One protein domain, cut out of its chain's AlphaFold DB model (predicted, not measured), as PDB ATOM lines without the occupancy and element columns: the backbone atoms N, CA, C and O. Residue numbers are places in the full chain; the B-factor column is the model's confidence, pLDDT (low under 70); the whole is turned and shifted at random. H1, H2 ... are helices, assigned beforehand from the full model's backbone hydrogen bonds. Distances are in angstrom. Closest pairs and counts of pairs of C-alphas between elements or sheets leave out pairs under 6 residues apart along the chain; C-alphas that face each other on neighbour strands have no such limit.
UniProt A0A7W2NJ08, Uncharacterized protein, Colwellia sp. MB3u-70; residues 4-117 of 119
ATOM      1  N   ASN A   4     449.703 510.169 381.102       73.38
ATOM      2  CA  ASN A   4     449.479 509.516 379.821       73.38
ATOM      3  C   ASN A   4     448.174 508.709 379.921       73.38
ATOM      4  O   ASN A   4     448.005 507.928 380.855       73.38
ATOM      5  N   LYS A   5     447.254 508.910 378.971       68.81
ATOM      6  CA  LYS A   5     445.926 508.275 378.936       68.81
ATOM      7  C   LYS A   5     446.013 506.744 379.032       68.81
ATOM      8  O   LYS A   5     445.125 506.107 379.587       68.81
ATOM      9  N   GLU A   6     447.113 506.170 378.548       69.12
ATOM     10  CA  GLU A   6     447.424 504.743 378.644       69.12
ATOM     11  C   GLU A   6     447.803 504.301 380.072       69.12
ATOM     12  O   GLU A   6     447.402 503.229 380.522       69.12
ATOM     13  N   LEU A   7     448.518 505.150 380.818       58.72
ATOM     14  CA  LEU A   7     448.895 504.899 382.211       58.72
ATOM     15  C   LEU A   7     447.673 504.966 383.136       58.72
ATOM     16  O   LEU A   7     447.521 504.101 383.993       58.72
ATOM     17  N   SER A   8     446.764 505.926 382.923       65.06
ATOM     18  CA  SER A   8     445.493 505.987 383.664       65.06
ATOM     19  C   SER A   8     444.588 504.788 383.382       65.06
ATOM     20  O   SER A   8     443.902 504.314 384.281       65.06
ATOM     21  N   LEU A   9     444.606 504.266 382.150       69.44
ATOM     22  CA  LEU A   9     443.836 503.077 381.776       69.44
ATOM     23  C   LEU A   9     444.411 501.819 382.435       69.44
ATOM     24  O   LEU A   9     443.662 501.043 383.017       69.44
ATOM     25  N   LYS A  10     445.741 501.653 382.418       65.81
ATOM     26  CA  LYS A  10     446.430 500.542 383.096       65.81
ATOM     27  C   LYS A  10     446.198 500.566 384.609       65.81
ATOM     28  O   LYS A  10     445.824 499.534 385.161       65.81
ATOM     29  N   LEU A  11     446.326 501.729 385.252       61.28
ATOM     30  CA  LEU A  11     446.029 501.903 386.681       61.28
ATOM     31  C   LEU A  11     444.566 501.564 386.998       61.28
ATOM     32  O   LEU A  11     444.315 500.724 387.856       61.28
ATOM     33  N   GLY A  12     443.614 502.103 386.227       67.88
ATOM     34  CA  GLY A  12     442.191 501.794 386.403       67.88
ATOM     35  C   GLY A  12     441.867 500.309 386.210       67.88
ATOM     36  O   GLY A  12     441.065 499.746 386.952       67.88
ATOM     37  N   THR A  13     442.527 499.630 385.263       73.56
ATOM     38  CA  THR A  13     442.360 498.179 385.109       73.56
ATOM     39  C   THR A  13     442.975 497.394 386.264       73.56
ATOM     40  O   THR A  13     442.360 496.439 386.721       73.56
ATOM     41  N   GLN A  14     444.155 497.760 386.769       75.19
ATOM     42  CA  GLN A  14     444.787 497.053 387.891       75.19
ATOM     43  C   GLN A  14     443.979 497.192 389.184       75.19
ATOM     44  O   GLN A  14     443.770 496.198 389.877       75.19
ATOM     45  N   GLU A  15     443.459 498.386 389.465       74.75
ATOM     46  CA  GLU A  15     442.569 498.629 390.602       74.75
ATOM     47  C   GLU A  15     441.277 497.808 390.489       74.75
ATOM     48  O   GLU A  15     440.871 497.156 391.451       74.75
ATOM     49  N   ALA A  16     440.670 497.748 389.298       74.38
ATOM     50  CA  ALA A  16     439.490 496.918 389.063       74.38
ATOM     51  C   ALA A  16     439.775 495.421 389.279       74.38
ATOM     52  O   ALA A  16     438.995 494.736 389.944       74.38
ATOM     53  N   HIS A  17     440.906 494.909 388.777       77.62
ATOM     54  CA  HIS A  17     441.311 493.519 389.005       77.62
ATOM     55  C   HIS A  17     441.543 493.225 390.493       77.62
ATOM     56  O   HIS A  17     441.119 492.173 390.970       77.62
ATOM     57  N   ALA A  18     442.165 494.146 391.235       81.44
ATOM     58  CA  ALA A  18     442.394 493.990 392.671       81.44
ATOM     59  C   ALA A  18     441.075 493.924 393.458       81.44
ATOM     60  O   ALA A  18     440.905 493.033 394.288       81.44
ATOM     61  N   ILE A  19     440.111 494.797 393.143       79.00
ATOM     62  CA  ILE A  19     438.782 494.807 393.777       79.00
ATOM     63  C   ILE A  19     438.025 493.504 393.495       79.00
ATOM     64  O   ILE A  19     437.404 492.931 394.394       79.00
ATOM     65  N   ILE A  20     438.087 493.012 392.255       79.25
ATOM     66  CA  ILE A  20     437.455 491.747 391.866       79.25
ATOM     67  C   ILE A  20     438.109 490.577 392.609       79.25
ATOM     68  O   ILE A  20     437.402 489.738 393.167       79.25
ATOM     69  N   ALA A  21     439.442 490.529 392.659       83.75
ATOM     70  CA  ALA A  21     440.170 489.488 393.375       83.75
ATOM     71  C   ALA A  21     439.843 489.494 394.875       83.75
ATOM     72  O   ALA A  21     439.559 488.445 395.450       83.75
ATOM     73  N   GLU A  22     439.811 490.669 395.508       86.50
ATOM     74  CA  GLU A  22     439.441 490.815 396.916       86.50
ATOM     75  C   GLU A  22     438.016 490.310 397.184       86.50
ATOM     76  O   GLU A  22     437.786 489.582 398.154       86.50
ATOM     77  N   ALA A  23     437.058 490.645 396.314       82.56
ATOM     78  CA  ALA A  23     435.688 490.153 396.423       82.56
ATOM     79  C   ALA A  23     435.621 488.621 396.304       82.56
ATOM     80  O   ALA A  23     434.940 487.978 397.104       82.56
ATOM     81  N   TRP A  24     436.373 488.032 395.370       83.94
ATOM     82  CA  TRP A  24     436.479 486.579 395.216       83.94
ATOM     83  C   TRP A  24     437.076 485.895 396.446       83.94
ATOM     84  O   TRP A  24     436.510 484.918 396.934       83.94
ATOM     85  N   PHE A  25     438.177 486.414 396.993       88.44
ATOM     86  CA  PHE A  25     438.792 485.843 398.194       88.44
ATOM     87  C   PHE A  25     437.885 485.958 399.420       88.44
ATOM     88  O   PHE A  25     437.777 484.999 400.184       88.44
ATOM     89  N   LYS A  26     437.175 487.081 399.592       89.12
ATOM     90  CA  LYS A  26     436.178 487.228 400.663       89.12
ATOM     91  C   LYS A  26     435.032 486.239 400.505       89.12
ATOM     92  O   LYS A  26     434.646 485.604 401.482       89.12
ATOM     93  N   PHE A  27     434.525 486.065 399.285       87.69
ATOM     94  CA  PHE A  27     433.475 485.091 399.009       87.69
ATOM     95  C   PHE A  27     433.920 483.666 399.353       87.69
ATOM     96  O   PHE A  27     433.217 482.962 400.079       87.69
ATOM     97  N   LEU A  28     435.107 483.254 398.899       88.94
ATOM     98  CA  LEU A  28     435.660 481.934 399.213       88.94
ATOM     99  C   LEU A  28     435.891 481.761 400.718       88.94
ATOM    100  O   LEU A  28     435.537 480.721 401.271       88.94
ATOM    101  N   GLY A  29     436.420 482.786 401.389       88.69
ATOM    102  CA  GLY A  29     436.653 482.787 402.832       88.69
ATOM    103  C   GLY A  29     435.365 482.624 403.640       88.69
ATOM    104  O   GLY A  29     435.289 481.739 404.491       88.69
ATOM    105  N   TYR A  30     434.328 483.417 403.347       89.88
ATOM    106  CA  TYR A  30     433.029 483.290 404.016       89.88
ATOM    107  C   TYR A  30     432.374 481.938 403.738       89.88
ATOM    108  O   TYR A  30     431.879 481.300 404.662       89.88
ATOM    109  N   THR A  31     432.403 481.473 402.490       91.12
ATOM    110  CA  THR A  31     431.812 480.181 402.124       91.12
ATOM    111  C   THR A  31     432.526 479.022 402.826       91.12
ATOM    112  O   THR A  31     431.872 478.158 403.406       91.12
ATOM    113  N   GLY A  32     433.862 479.027 402.833       88.88
ATOM    114  CA  GLY A  32     434.673 478.013 403.506       88.88
ATOM    115  C   GLY A  32     434.456 478.002 405.016       88.88
ATOM    116  O   GLY A  32     434.220 476.941 405.591       88.88
ATOM    117  N   ALA A  33     434.454 479.175 405.657       89.94
ATOM    118  CA  ALA A  33     434.162 479.294 407.084       89.94
ATOM    119  C   ALA A  33     432.767 478.744 407.420       89.94
ATOM    120  O   ALA A  33     432.632 477.920 408.323       89.94
ATOM    121  N   THR A  34     431.738 479.126 406.656       92.44
ATOM    122  CA  THR A  34     430.372 478.621 406.852       92.44
ATOM    123  C   THR A  34     430.296 477.106 406.670       92.44
ATOM    124  O   THR A  34     429.653 476.442 407.479       92.44
ATOM    125  N   ALA A  35     430.984 476.532 405.677       89.56
ATOM    126  CA  ALA A  35     431.026 475.082 405.474       89.56
ATOM    127  C   ALA A  35     431.705 474.339 406.643       89.56
ATOM    128  O   ALA A  35     431.198 473.312 407.090       89.56
ATOM    129  N   ILE A  36     432.805 474.877 407.184       89.25
ATOM    130  CA  ILE A  36     433.503 474.302 408.347       89.25
ATOM    131  C   ILE A  36     432.608 474.336 409.587       89.25
ATOM    132  O   ILE A  36     432.467 473.320 410.264       89.25
ATOM    133  N   PHE A  37     431.974 475.475 409.881       89.62
ATOM    134  CA  PHE A  37     431.071 475.580 411.030       89.62
ATOM    135  C   PHE A  37     429.810 474.736 410.860       89.62
ATOM    136  O   PHE A  37     429.327 474.178 411.842       89.62
ATOM    137  N   HIS A  38     429.317 474.576 409.629       89.94
ATOM    138  CA  HIS A  38     428.255 473.623 409.328       89.94
ATOM    139  C   HIS A  38     428.698 472.203 409.689       89.94
ATOM    140  O   HIS A  38     428.051 471.556 410.505       89.94
ATOM    141  N   ALA A  39     429.829 471.739 409.151       86.81
ATOM    142  CA  ALA A  39     430.334 470.396 409.421       86.81
ATOM    143  C   ALA A  39     430.613 470.164 410.916       86.81
ATOM    144  O   ALA A  39     430.258 469.122 411.467       86.81
ATOM    145  N   ALA A  40     431.203 471.149 411.593       86.62
ATOM    146  CA  ALA A  40     431.484 471.083 413.021       86.62
ATOM    147  C   ALA A  40     430.198 471.010 413.860       86.62
ATOM    148  O   ALA A  40     430.144 470.235 414.812       86.62
ATOM    149  N   ALA A  41     429.159 471.770 413.501       87.94
ATOM    150  CA  ALA A  41     427.871 471.732 414.189       87.94
ATOM    151  C   ALA A  41     427.174 470.374 414.044       87.94
ATOM    152  O   ALA A  41     426.727 469.822 415.048       87.94
ATOM    153  N   GLU A  42     427.145 469.813 412.831       85.88
ATOM    154  CA  GLU A  42     426.534 468.498 412.580       85.88
ATOM    155  C   GLU A  42     427.297 467.366 413.286       85.88
ATOM    156  O   GLU A  42     426.687 466.421 413.779       85.88
ATOM    157  N   LYS A  43     428.629 467.470 413.401       84.12
ATOM    158  CA  LYS A  43     429.456 466.452 414.070       84.12
ATOM    159  C   LYS A  43     429.427 466.548 415.598       84.12
ATOM    160  O   LYS A  43     429.488 465.524 416.271       84.12
ATOM    161  N   ALA A  44     429.394 467.761 416.152       83.12
ATOM    162  CA  ALA A  44     429.476 467.982 417.595       83.12
ATOM    163  C   ALA A  44     428.115 467.922 418.302       83.12
ATOM    164  O   ALA A  44     428.076 467.696 419.510       83.12
ATOM    165  N   GLY A  45     427.011 468.182 417.590       74.69
ATOM    166  CA  GLY A  45     425.659 468.168 418.161       74.69
ATOM    167  C   GLY A  45     425.434 469.184 419.292       74.69
ATOM    168  O   GLY A  45     424.500 469.033 420.076       74.69
ATOM    169  N   SER A  46     426.290 470.206 419.418       85.12
ATOM    170  CA  SER A  46     426.221 471.181 420.512       85.12
ATOM    171  C   SER A  46     425.400 472.414 420.123       85.12
ATOM    172  O   SER A  46     425.552 472.967 419.029       85.12
ATOM    173  N   TYR A  47     424.561 472.892 421.046       87.69
ATOM    174  CA  TYR A  47     423.753 474.100 420.841       87.69
ATOM    175  C   TYR A  47     424.581 475.341 420.450       87.69
ATOM    176  O   TYR A  47     424.187 476.021 419.499       87.69
ATOM    177  N   PRO A  48     425.735 475.637 421.087       88.31
ATOM    178  CA  PRO A  48     426.574 476.763 420.677       88.31
ATOM    179  C   PRO A  48     427.052 476.679 419.223       88.31
ATOM    180  O   PRO A  48     427.025 477.685 418.516       88.31
ATOM    181  N   LEU A  49     427.451 475.493 418.748       86.62
ATOM    182  CA  LEU A  49     427.901 475.329 417.364       86.62
ATOM    183  C   LEU A  49     426.746 475.428 416.361       86.62
ATOM    184  O   LEU A  49     426.936 475.982 415.280       86.62
ATOM    185  N   ILE A  50     425.545 474.962 416.717       88.75
ATOM    186  CA  ILE A  50     424.346 475.135 415.882       88.75
ATOM    187  C   ILE A  50     424.016 476.623 415.713       88.75
ATOM    188  O   ILE A  50     423.747 477.066 414.597       88.75
ATOM    189  N   ILE A  51     424.072 477.411 416.791       90.38
ATOM    190  CA  ILE A  51     423.871 478.866 416.718       90.38
ATOM    191  C   ILE A  51     424.940 479.496 415.820       90.38
ATOM    192  O   ILE A  51     424.615 480.274 414.921       90.38
ATOM    193  N   LEU A  52     426.207 479.123 416.012       90.88
ATOM    194  CA  LEU A  52     427.320 479.668 415.243       90.88
ATOM    195  C   LEU A  52     427.216 479.338 413.744       90.88
ATOM    196  O   LEU A  52     427.445 480.222 412.922       90.88
ATOM    197  N   LYS A  53     426.773 478.122 413.385       90.06
ATOM    198  CA  LYS A  53     426.444 477.738 412.000       90.06
ATOM    199  C   LYS A  53     425.501 478.758 411.362       90.06
ATOM    200  O   LYS A  53     425.791 479.284 410.288       90.06
ATOM    201  N   TRP A  54     424.386 479.062 412.023       91.62
ATOM    202  CA  TRP A  54     423.387 479.991 411.492       91.62
ATOM    203  C   TRP A  54     423.887 481.435 411.426       91.62
ATOM    204  O   TRP A  54     423.588 482.131 410.456       91.62
ATOM    205  N   VAL A  55     424.705 481.872 412.389       93.12
ATOM    206  CA  VAL A  55     425.371 483.185 412.335       93.12
ATOM    207  C   VAL A  55     426.282 483.285 411.106       93.12
ATOM    208  O   VAL A  55     426.243 484.293 410.402       93.12
ATOM    209  N   CYS A  56     427.050 482.239 410.789       92.44
ATOM    210  CA  CYS A  56     427.897 482.212 409.593       92.44
ATOM    211  C   CYS A  56     427.080 482.290 408.293       92.44
ATOM    212  O   CYS A  56     427.424 483.070 407.403       92.44
ATOM    213  N   TYR A  57     425.964 481.557 408.201       91.69
ATOM    214  CA  TYR A  57     425.038 481.675 407.068       91.69
ATOM    215  C   TYR A  57     424.474 483.090 406.927       91.69
ATOM    216  O   TYR A  57     424.461 483.638 405.826       91.69
ATOM    217  N   LEU A  58     424.055 483.705 408.036       91.75
ATOM    218  CA  LEU A  58     423.507 485.059 408.036       91.75
ATOM    219  C   LEU A  58     424.539 486.087 407.558       91.75
ATOM    220  O   LEU A  58     424.213 486.938 406.732       91.75
ATOM    221  N   LEU A  59     425.789 485.993 408.020       91.19
ATOM    222  CA  LEU A  59     426.871 486.880 407.583       91.19
ATOM    223  C   LEU A  59     427.192 486.708 406.093       91.19
ATOM    224  O   LEU A  59     427.321 487.706 405.382       91.19
ATOM    225  N   LEU A  60     427.267 485.464 405.609       92.25
ATOM    226  CA  LEU A  60     427.498 485.160 404.195       92.25
ATOM    227  C   LEU A  60     426.378 485.726 403.316       92.25
ATOM    228  O   LEU A  60     426.649 486.433 402.347       92.25
ATOM    229  N   PHE A  61     425.119 485.467 403.669       91.94
ATOM    230  CA  PHE A  61     423.975 485.964 402.910       91.94
ATOM    231  C   PHE A  61     423.873 487.481 402.945       91.94
ATOM    232  O   PHE A  61     423.623 488.084 401.905       91.94
ATOM    233  N   ASN A  62     424.124 488.117 404.091       91.00
ATOM    234  CA  ASN A  62     424.121 489.571 404.182       91.00
ATOM    235  C   ASN A  62     425.217 490.195 403.302       91.00
ATOM    236  O   ASN A  62     424.967 491.164 402.586       91.00
ATOM    237  N   TRP A  63     426.411 489.597 403.283       91.12
ATOM    238  CA  TRP A  63     427.496 490.044 402.415       91.12
ATOM    239  C   TRP A  63     427.149 489.888 400.926       91.12
ATOM    240  O   TRP A  63     427.322 490.836 400.162       91.12
ATOM    241  N   VAL A  64     426.602 488.737 400.516       88.56
ATOM    242  CA  VAL A  64     426.148 488.500 399.131       88.56
ATOM    243  C   VAL A  64     425.069 489.511 398.736       88.56
ATOM    244  O   VAL A  64     425.186 490.157 397.695       88.56
ATOM    245  N   ASN A  65     424.072 489.720 399.598       88.19
ATOM    246  CA  ASN A  65     423.031 490.732 399.413       88.19
ATOM    247  C   ASN A  65     423.616 492.122 399.186       88.19
ATOM    248  O   ASN A  65     423.201 492.838 398.277       88.19
ATOM    249  N   TYR A  66     424.580 492.512 400.018       86.69
ATOM    250  CA  TYR A  66     425.233 493.807 399.918       86.69
ATOM    251  C   TYR A  66     425.947 493.982 398.571       86.69
ATOM    252  O   TYR A  66     425.783 495.024 397.934       86.69
ATOM    253  N   GLN A  67     426.678 492.965 398.096       84.88
ATOM    254  CA  GLN A  67     427.351 493.028 396.792       84.88
ATOM    255  C   GLN A  67     426.352 493.120 395.632       84.88
ATOM    256  O   GLN A  67     426.534 493.936 394.732       84.88
ATOM    257  N   ILE A  68     425.274 492.333 395.669       83.94
ATOM    258  CA  ILE A  68     424.230 492.336 394.633       83.94
ATOM    259  C   ILE A  68     423.531 493.688 394.578       83.94
ATOM    260  O   ILE A  68     423.437 494.287 393.509       83.94
ATOM    261  N   ASN A  69     423.110 494.204 395.733       81.44
ATOM    262  CA  ASN A  69     422.520 495.531 395.832       81.44
ATOM    263  C   ASN A  69     423.470 496.577 395.250       81.44
ATOM    264  O   ASN A  69     423.075 497.329 394.368       81.44
ATOM    265  N   LYS A  70     424.742 496.588 395.666       79.62
ATOM    266  CA  LYS A  70     425.745 497.530 395.150       79.62
ATOM    267  C   LYS A  70     425.871 497.479 393.620       79.62
ATOM    268  O   LYS A  70     425.933 498.532 392.992       79.62
ATOM    269  N   LEU A  71     425.881 496.285 393.023       78.75
ATOM    270  CA  LEU A  71     425.941 496.109 391.566       78.75
ATOM    271  C   LEU A  71     424.674 496.605 390.867       78.75
ATOM    272  O   LEU A  71     424.759 497.253 389.828       78.75
ATOM    273  N   ILE A  72     423.505 496.333 391.438       76.75
ATOM    274  CA  ILE A  72     422.224 496.735 390.854       76.75
ATOM    275  C   ILE A  72     422.032 498.242 390.949       76.75
ATOM    276  O   ILE A  72     421.607 498.845 389.972       76.75
ATOM    277  N   TRP A  73     422.433 498.871 392.054       71.50
ATOM    278  CA  TRP A  73     422.444 500.331 392.177       71.50
ATOM    279  C   TRP A  73     423.412 500.996 391.196       71.50
ATOM    280  O   TRP A  73     423.152 502.103 390.740       71.50
ATOM    281  N   PHE A  74     424.512 500.324 390.850       72.00
ATOM    282  CA  PHE A  74     425.438 500.806 389.827       72.00
ATOM    283  C   PHE A  74     424.887 500.631 388.403       72.00
ATOM    284  O   PHE A  74     425.046 501.518 387.571       72.00
ATOM    285  N   ALA A  75     424.235 499.500 388.117       72.38
ATOM    286  CA  ALA A  75     423.669 499.195 386.800       72.38
ATOM    287  C   ALA A  75     422.363 499.958 386.516       72.38
ATOM    288  O   ALA A  75     422.073 500.293 385.369       72.38
ATOM    289  N   PHE A  76     421.593 500.247 387.563       69.75
ATOM    290  CA  PHE A  76     420.343 500.997 387.532       69.75
ATOM    291  C   PHE A  76     420.447 502.178 388.504       69.75
ATOM    292  O   PHE A  76     419.789 502.169 389.551       69.75
ATOM    293  N   PRO A  77     421.281 503.192 388.200       62.53
ATOM    294  CA  PRO A  77     421.318 504.396 389.011       62.53
ATOM    295  C   PRO A  77     419.911 504.991 389.023       62.53
ATOM    296  O   PRO A  77     419.284 505.138 387.974       62.53
ATOM    297  N   SER A  78     419.384 505.299 390.206       59.91
ATOM    298  CA  SER A  78     418.147 506.064 390.347       59.91
ATOM    299  C   SER A  78     418.392 507.454 389.760       59.91
ATOM    300  O   SER A  78     418.903 508.347 390.430       59.91
ATOM    301  N   THR A  79     418.121 507.612 388.466       50.41
ATOM    302  CA  THR A  79     418.295 508.848 387.700       50.41
ATOM    303  C   THR A  79     417.182 509.840 388.011       50.41
ATOM    304  O   THR A  79     416.447 510.240 387.118       50.41
ATOM    305  N   ASP A  80     417.062 510.251 389.268       45.34
ATOM    306  CA  ASP A  80     416.301 511.441 389.615       45.34
ATOM    307  C   ASP A  80     417.075 512.248 390.653       45.34
ATOM    308  O   ASP A  80     417.171 511.886 391.822       45.34
ATOM    309  N   ILE A  81     417.577 513.406 390.221       49.09
ATOM    310  CA  ILE A  81     418.214 514.427 391.072       49.09
ATOM    311  C   ILE A  81     417.212 514.957 392.132       49.09
ATOM    312  O   ILE A  81     417.596 515.625 393.086       49.09
ATOM    313  N   VAL A  82     415.922 514.625 391.985       53.75
ATOM    314  CA  VAL A  82     414.802 515.083 392.821       53.75
ATOM    315  C   VAL A  82     414.174 513.947 393.650       53.75
ATOM    316  O   VAL A  82     413.449 514.218 394.603       53.75
ATOM    317  N   ASN A  83     414.457 512.673 393.346       51.59
ATOM    318  CA  ASN A  83     413.748 511.535 393.937       51.59
ATOM    319  C   ASN A  83     414.723 510.407 394.317       51.59
ATOM    320  O   ASN A  83     415.072 509.546 393.519       51.59
ATOM    321  N   ASN A  84     415.125 510.387 395.591       57.56
ATOM    322  CA  ASN A  84     416.030 509.390 396.187       57.56
ATOM    323  C   ASN A  84     415.431 507.970 396.312       57.56
ATOM    324  O   ASN A  84     415.959 507.144 397.056       57.56
ATOM    325  N   LYS A  85     414.301 507.672 395.657       58.69
ATOM    326  CA  LYS A  85     413.676 506.349 395.741       58.69
ATOM    327  C   LYS A  85     414.146 505.460 394.587       58.69
ATOM    328  O   LYS A  85     414.082 505.877 393.432       58.69
ATOM    329  N   PRO A  86     414.585 504.226 394.882       63.75
ATOM    330  CA  PRO A  86     414.791 503.205 393.867       63.75
ATOM    331  C   PRO A  86     413.593 503.054 392.933       63.75
ATOM    332  O   PRO A  86     412.453 503.080 393.391       63.75
ATOM    333  N   SER A  87     413.840 502.794 391.648       74.12
ATOM    334  CA  SER A  87     412.777 502.311 390.763       74.12
ATOM    335  C   SER A  87     412.273 500.952 391.257       74.12
ATOM    336  O   SER A  87     413.083 500.057 391.509       74.12
ATOM    337  N   ASP A  88     410.953 500.753 391.315       80.19
ATOM    338  CA  ASP A  88     410.338 499.471 391.700       80.19
ATOM    339  C   ASP A  88     410.863 498.296 390.859       80.19
ATOM    340  O   ASP A  88     411.030 497.181 391.357       80.19
ATOM    341  N   LYS A  89     411.217 498.552 389.590       77.69
ATOM    342  CA  LYS A  89     411.854 497.563 388.706       77.69
ATOM    343  C   LYS A  89     413.240 497.149 389.207       77.69
ATOM    344  O   LYS A  89     413.559 495.965 389.187       77.69
ATOM    345  N   ALA A  90     414.051 498.098 389.677       76.31
ATOM    346  CA  ALA A  90     415.382 497.824 390.219       76.31
ATOM    347  C   ALA A  90     415.298 497.058 391.549       76.31
ATOM    348  O   ALA A  90     416.067 496.121 391.763       76.31
ATOM    349  N   ILE A  91     414.318 497.388 392.402       80.88
ATOM    350  CA  ILE A  91     414.035 496.622 393.625       80.88
ATOM    351  C   ILE A  91     413.652 495.181 393.266       80.88
ATOM    352  O   ILE A  91     414.234 494.243 393.808       80.88
ATOM    353  N   GLY A  92     412.714 494.995 392.331       83.56
ATOM    354  CA  GLY A  92     412.255 493.669 391.909       83.56
ATOM    355  C   GLY A  92     413.384 492.802 391.345       83.56
ATOM    356  O   GLY A  92     413.535 491.648 391.748       83.56
ATOM    357  N   ILE A  93     414.228 493.374 390.479       82.88
ATOM    358  CA  ILE A  93     415.418 492.693 389.950       82.88
ATOM    359  C   ILE A  93     416.388 492.348 391.086       82.88
ATOM    360  O   ILE A  93     416.896 491.230 391.117       82.88
ATOM    361  N   SER A  94     416.606 493.251 392.048       81.75
ATOM    362  CA  SER A  94     417.498 492.985 393.183       81.75
ATOM    363  C   SER A  94     417.040 491.837 394.058       81.75
ATOM    364  O   SER A  94     417.815 490.919 394.325       81.75
ATOM    365  N   VAL A  95     415.767 491.830 394.442       85.38
ATOM    366  CA  VAL A  95     415.202 490.750 395.254       85.38
ATOM    367  C   VAL A  95     415.281 489.415 394.512       85.38
ATOM    368  O   VAL A  95     415.669 488.406 395.106       85.38
ATOM    369  N   PHE A  96     414.970 489.400 393.213       88.06
ATOM    370  CA  PHE A  96     415.012 488.183 392.405       88.06
ATOM    371  C   PHE A  96     416.438 487.635 392.251       88.06
ATOM    372  O   PHE A  96     416.695 486.472 392.567       88.06
ATOM    373  N   VAL A  97     417.381 488.483 391.828       86.25
ATOM    374  CA  VAL A  97     418.790 488.108 391.630       86.25
ATOM    375  C   VAL A  97     419.428 487.681 392.949       86.25
ATOM    376  O   VAL A  97     420.143 486.679 392.990       86.25
ATOM    377  N   SER A  98     419.127 488.391 394.040       85.81
ATOM    378  CA  SER A  98     419.554 488.007 395.382       85.81
ATOM    379  C   SER A  98     419.060 486.623 395.776       85.81
ATOM    380  O   SER A  98     419.867 485.777 396.156       85.81
ATOM    381  N   SER A  99     417.766 486.354 395.612       87.94
ATOM    382  CA  SER A  99     417.183 485.061 395.980       87.94
ATOM    383  C   SER A  99     417.826 483.906 395.205       87.94
ATOM    384  O   SER A  99     418.194 482.893 395.803       87.94
ATOM    385  N   MET A 100     418.034 484.071 393.892       91.31
ATOM    386  CA  MET A 100     418.714 483.064 393.068       91.31
ATOM    387  C   MET A 100     420.158 482.833 393.519       91.31
ATOM    388  O   MET A 100     420.584 481.690 393.676       91.31
ATOM    389  N   LEU A 101     420.918 483.907 393.750       88.94
ATOM    390  CA  LEU A 101     422.315 483.792 394.158       88.94
ATOM    391  C   LEU A 101     422.455 483.208 395.563       88.94
ATOM    392  O   LEU A 101     423.299 482.341 395.762       88.94
ATOM    393  N   MET A 102     421.606 483.593 396.517       88.88
ATOM    394  CA  MET A 102     421.577 482.968 397.841       88.88
ATOM    395  C   MET A 102     421.295 481.472 397.761       88.88
ATOM    396  O   MET A 102     421.966 480.694 398.438       88.88
ATOM    397  N   PHE A 103     420.352 481.057 396.911       90.50
ATOM    398  CA  PHE A 103     420.070 479.644 396.691       90.50
ATOM    399  C   PHE A 103     421.296 478.906 396.135       90.50
ATOM    400  O   PHE A 103     421.677 477.859 396.662       90.50
ATOM    401  N   CYS A 104     421.974 479.465 395.130       90.62
ATOM    402  CA  CYS A 104     423.213 478.890 394.598       90.62
ATOM    403  C   CYS A 104     424.316 478.793 395.663       90.62
ATOM    404  O   CYS A 104     424.961 477.754 395.791       90.62
ATOM    405  N   VAL A 105     424.506 479.847 396.463       90.94
ATOM    406  CA  VAL A 105     425.503 479.887 397.543       90.94
ATOM    407  C   VAL A 105     425.191 478.850 398.615       90.94
ATOM    408  O   VAL A 105     426.094 478.151 399.064       90.94
ATOM    409  N   TYR A 106     423.922 478.695 398.994       89.94
ATOM    410  CA  TYR A 106     423.503 477.672 399.947       89.94
ATOM    411  C   TYR A 106     423.849 476.260 399.457       89.94
ATOM    412  O   TYR A 106     424.468 475.491 400.194       89.94
ATOM    413  N   ASN A 107     423.514 475.944 398.201       89.81
ATOM    414  CA  ASN A 107     423.852 474.656 397.590       89.81
ATOM    415  C   ASN A 107     425.368 474.445 397.510       89.81
ATOM    416  O   ASN A 107     425.850 473.344 397.759       89.81
ATOM    417  N   PHE A 108     426.132 475.497 397.219       89.62
ATOM    418  CA  PHE A 108     427.589 475.419 397.182       89.62
ATOM    419  C   PHE A 108     428.194 475.151 398.568       89.62
ATOM    420  O   PHE A 108     429.058 474.287 398.696       89.62
ATOM    421  N   VAL A 109     427.704 475.814 399.622       89.44
ATOM    422  CA  VAL A 109     428.107 475.513 401.007       89.44
ATOM    423  C   VAL A 109     427.770 474.065 401.363       89.44
ATOM    424  O   VAL A 109     428.599 473.386 401.962       89.44
ATOM    425  N   PHE A 110     426.586 473.578 400.980       87.44
ATOM    426  CA  PHE A 110     426.177 472.197 401.239       87.44
ATOM    427  C   PHE A 110     427.070 471.185 400.508       87.44
ATOM    428  O   PHE A 110     427.517 470.206 401.100       87.44
ATOM    429  N   TYR A 111     427.415 471.460 399.251       88.56
ATOM    430  CA  TYR A 111     428.375 470.660 398.496       88.56
ATOM    431  C   TYR A 111     429.754 470.615 399.176       88.56
ATOM    432  O   TYR A 111     430.336 469.543 399.333       88.56
ATOM    433  N   LEU A 112     430.270 471.760 399.636       85.75
ATOM    434  CA  LEU A 112     431.533 471.811 400.380       85.75
ATOM    435  C   LEU A 112     431.449 471.041 401.703       85.75
ATOM    436  O   LEU A 112     432.377 470.317 402.050       85.75
ATOM    437  N   PHE A 113     430.334 471.162 402.422       84.75
ATOM    438  CA  PHE A 113     430.054 470.371 403.619       84.75
ATOM    439  C   PHE A 113     430.138 468.864 403.340       84.75
ATOM    440  O   PHE A 113     430.825 468.153 404.075       84.75
ATOM    441  N   GLU A 114     429.515 468.377 402.261       83.56
ATOM    442  CA  GLU A 114     429.592 466.957 401.906       83.56
ATOM    443  C   GLU A 114     431.033 466.505 401.655       83.56
ATOM    444  O   GLU A 114     431.411 465.413 402.082       83.56
ATOM    445  N   LEU A 115     431.858 467.344 401.020       80.81
ATOM    446  CA  LEU A 115     433.281 467.055 400.813       80.81
ATOM    447  C   LEU A 115     434.071 466.978 402.126       80.81
ATOM    448  O   LEU A 115     435.018 466.197 402.212       80.81
ATOM    449  N   PHE A 116     433.709 467.779 403.132       72.31
ATOM    450  CA  PHE A 116     434.379 467.784 404.436       72.31
ATOM    451  C   PHE A 116     433.955 466.631 405.352       72.31
ATOM    452  O   PHE A 116     434.733 466.261 406.225       72.31
ATOM    453  N   ILE A 117     432.747 466.082 405.184       68.94
ATOM    454  CA  ILE A 117     432.239 464.973 406.011       68.94
ATOM    455  C   ILE A 117     432.462 463.594 405.378       68.94
ATOM    456  O   ILE A 117     432.659 462.627 406.108       68.94
TER     457      ILE A 117
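AT A GLANCE: This is residues 4 to 117 of the 119 residues of an uncharacterized protein of Colwellia sp. MB3u-70 (UniProt A0A7W2NJ08). A long helix, H1, and the helix that folds back from its end, H2, make a narrow V closed at the tight turn of residues 45 and 46, and a third helix, H3, crosses this pair slantwise, from the far end of H2 to H1 near the turn. Residues 4 to 22, of which 5 to 22 belong to H1, stick out as a bare arm, and residues 80 to 85 stick out as a loop. The printed part has 114 residues with three named helices, in the order H1, H2, H3, and no named strand; its class is all helix. It is loose, with a radius of gyration of the C-alphas of 18.5 A, and flat, spanning 57 by 39 by 21 A.

IN THESE COORDINATES: H1, residues 5 to 44, begins at C-alpha 5 (445.926, 508.275, 378.936) and is 58.2 A long. H2, residues 47 to 75, measures 42.3 A. H3, residues 88 to 117, measures 43.3 A and ends at C-alpha 117 (432.239, 464.973, 406.011).

HOW THE PARTS SIT: H1 and H2 form a helical hairpin, opposite ways at a shallow tilt of 24 degrees. They touch through residues 27 to 42 and 49 to 60 alone; their closest C-alphas, of Ala 41 and Leu 49, are 4.8 A apart. H2 touches H3 with residues 61 to 73 alone, closest at the C-alphas of Asn 65 and Ser 98, 6.0 A. These two also form a helical hairpin, opposite ways at a steep tilt of 39 degrees. H1 touches H3 with residues 31 to 39 alone, closest at the C-alphas of Ala 35 and Phe 113, 5.2 A. They run the same way at a steep tilt of 55 degrees. The helix packing is mostly crossed, but only just, with 1 of 3 pairs at a shallow tilt. In H1, H2 and H3 every O i to N i+4 pair is within hydrogen-bond range.

THE WHOLE: The C-alphas farthest apart, of Asn 4 and Gly 45, are 61.2 A apart. The printed part has no cut. The link from H2 to H3, 12 residues, is long. The mean pLDDT of the printed part is 81.0; residues 5 to 12, 76 to 86 and 117 are under 70.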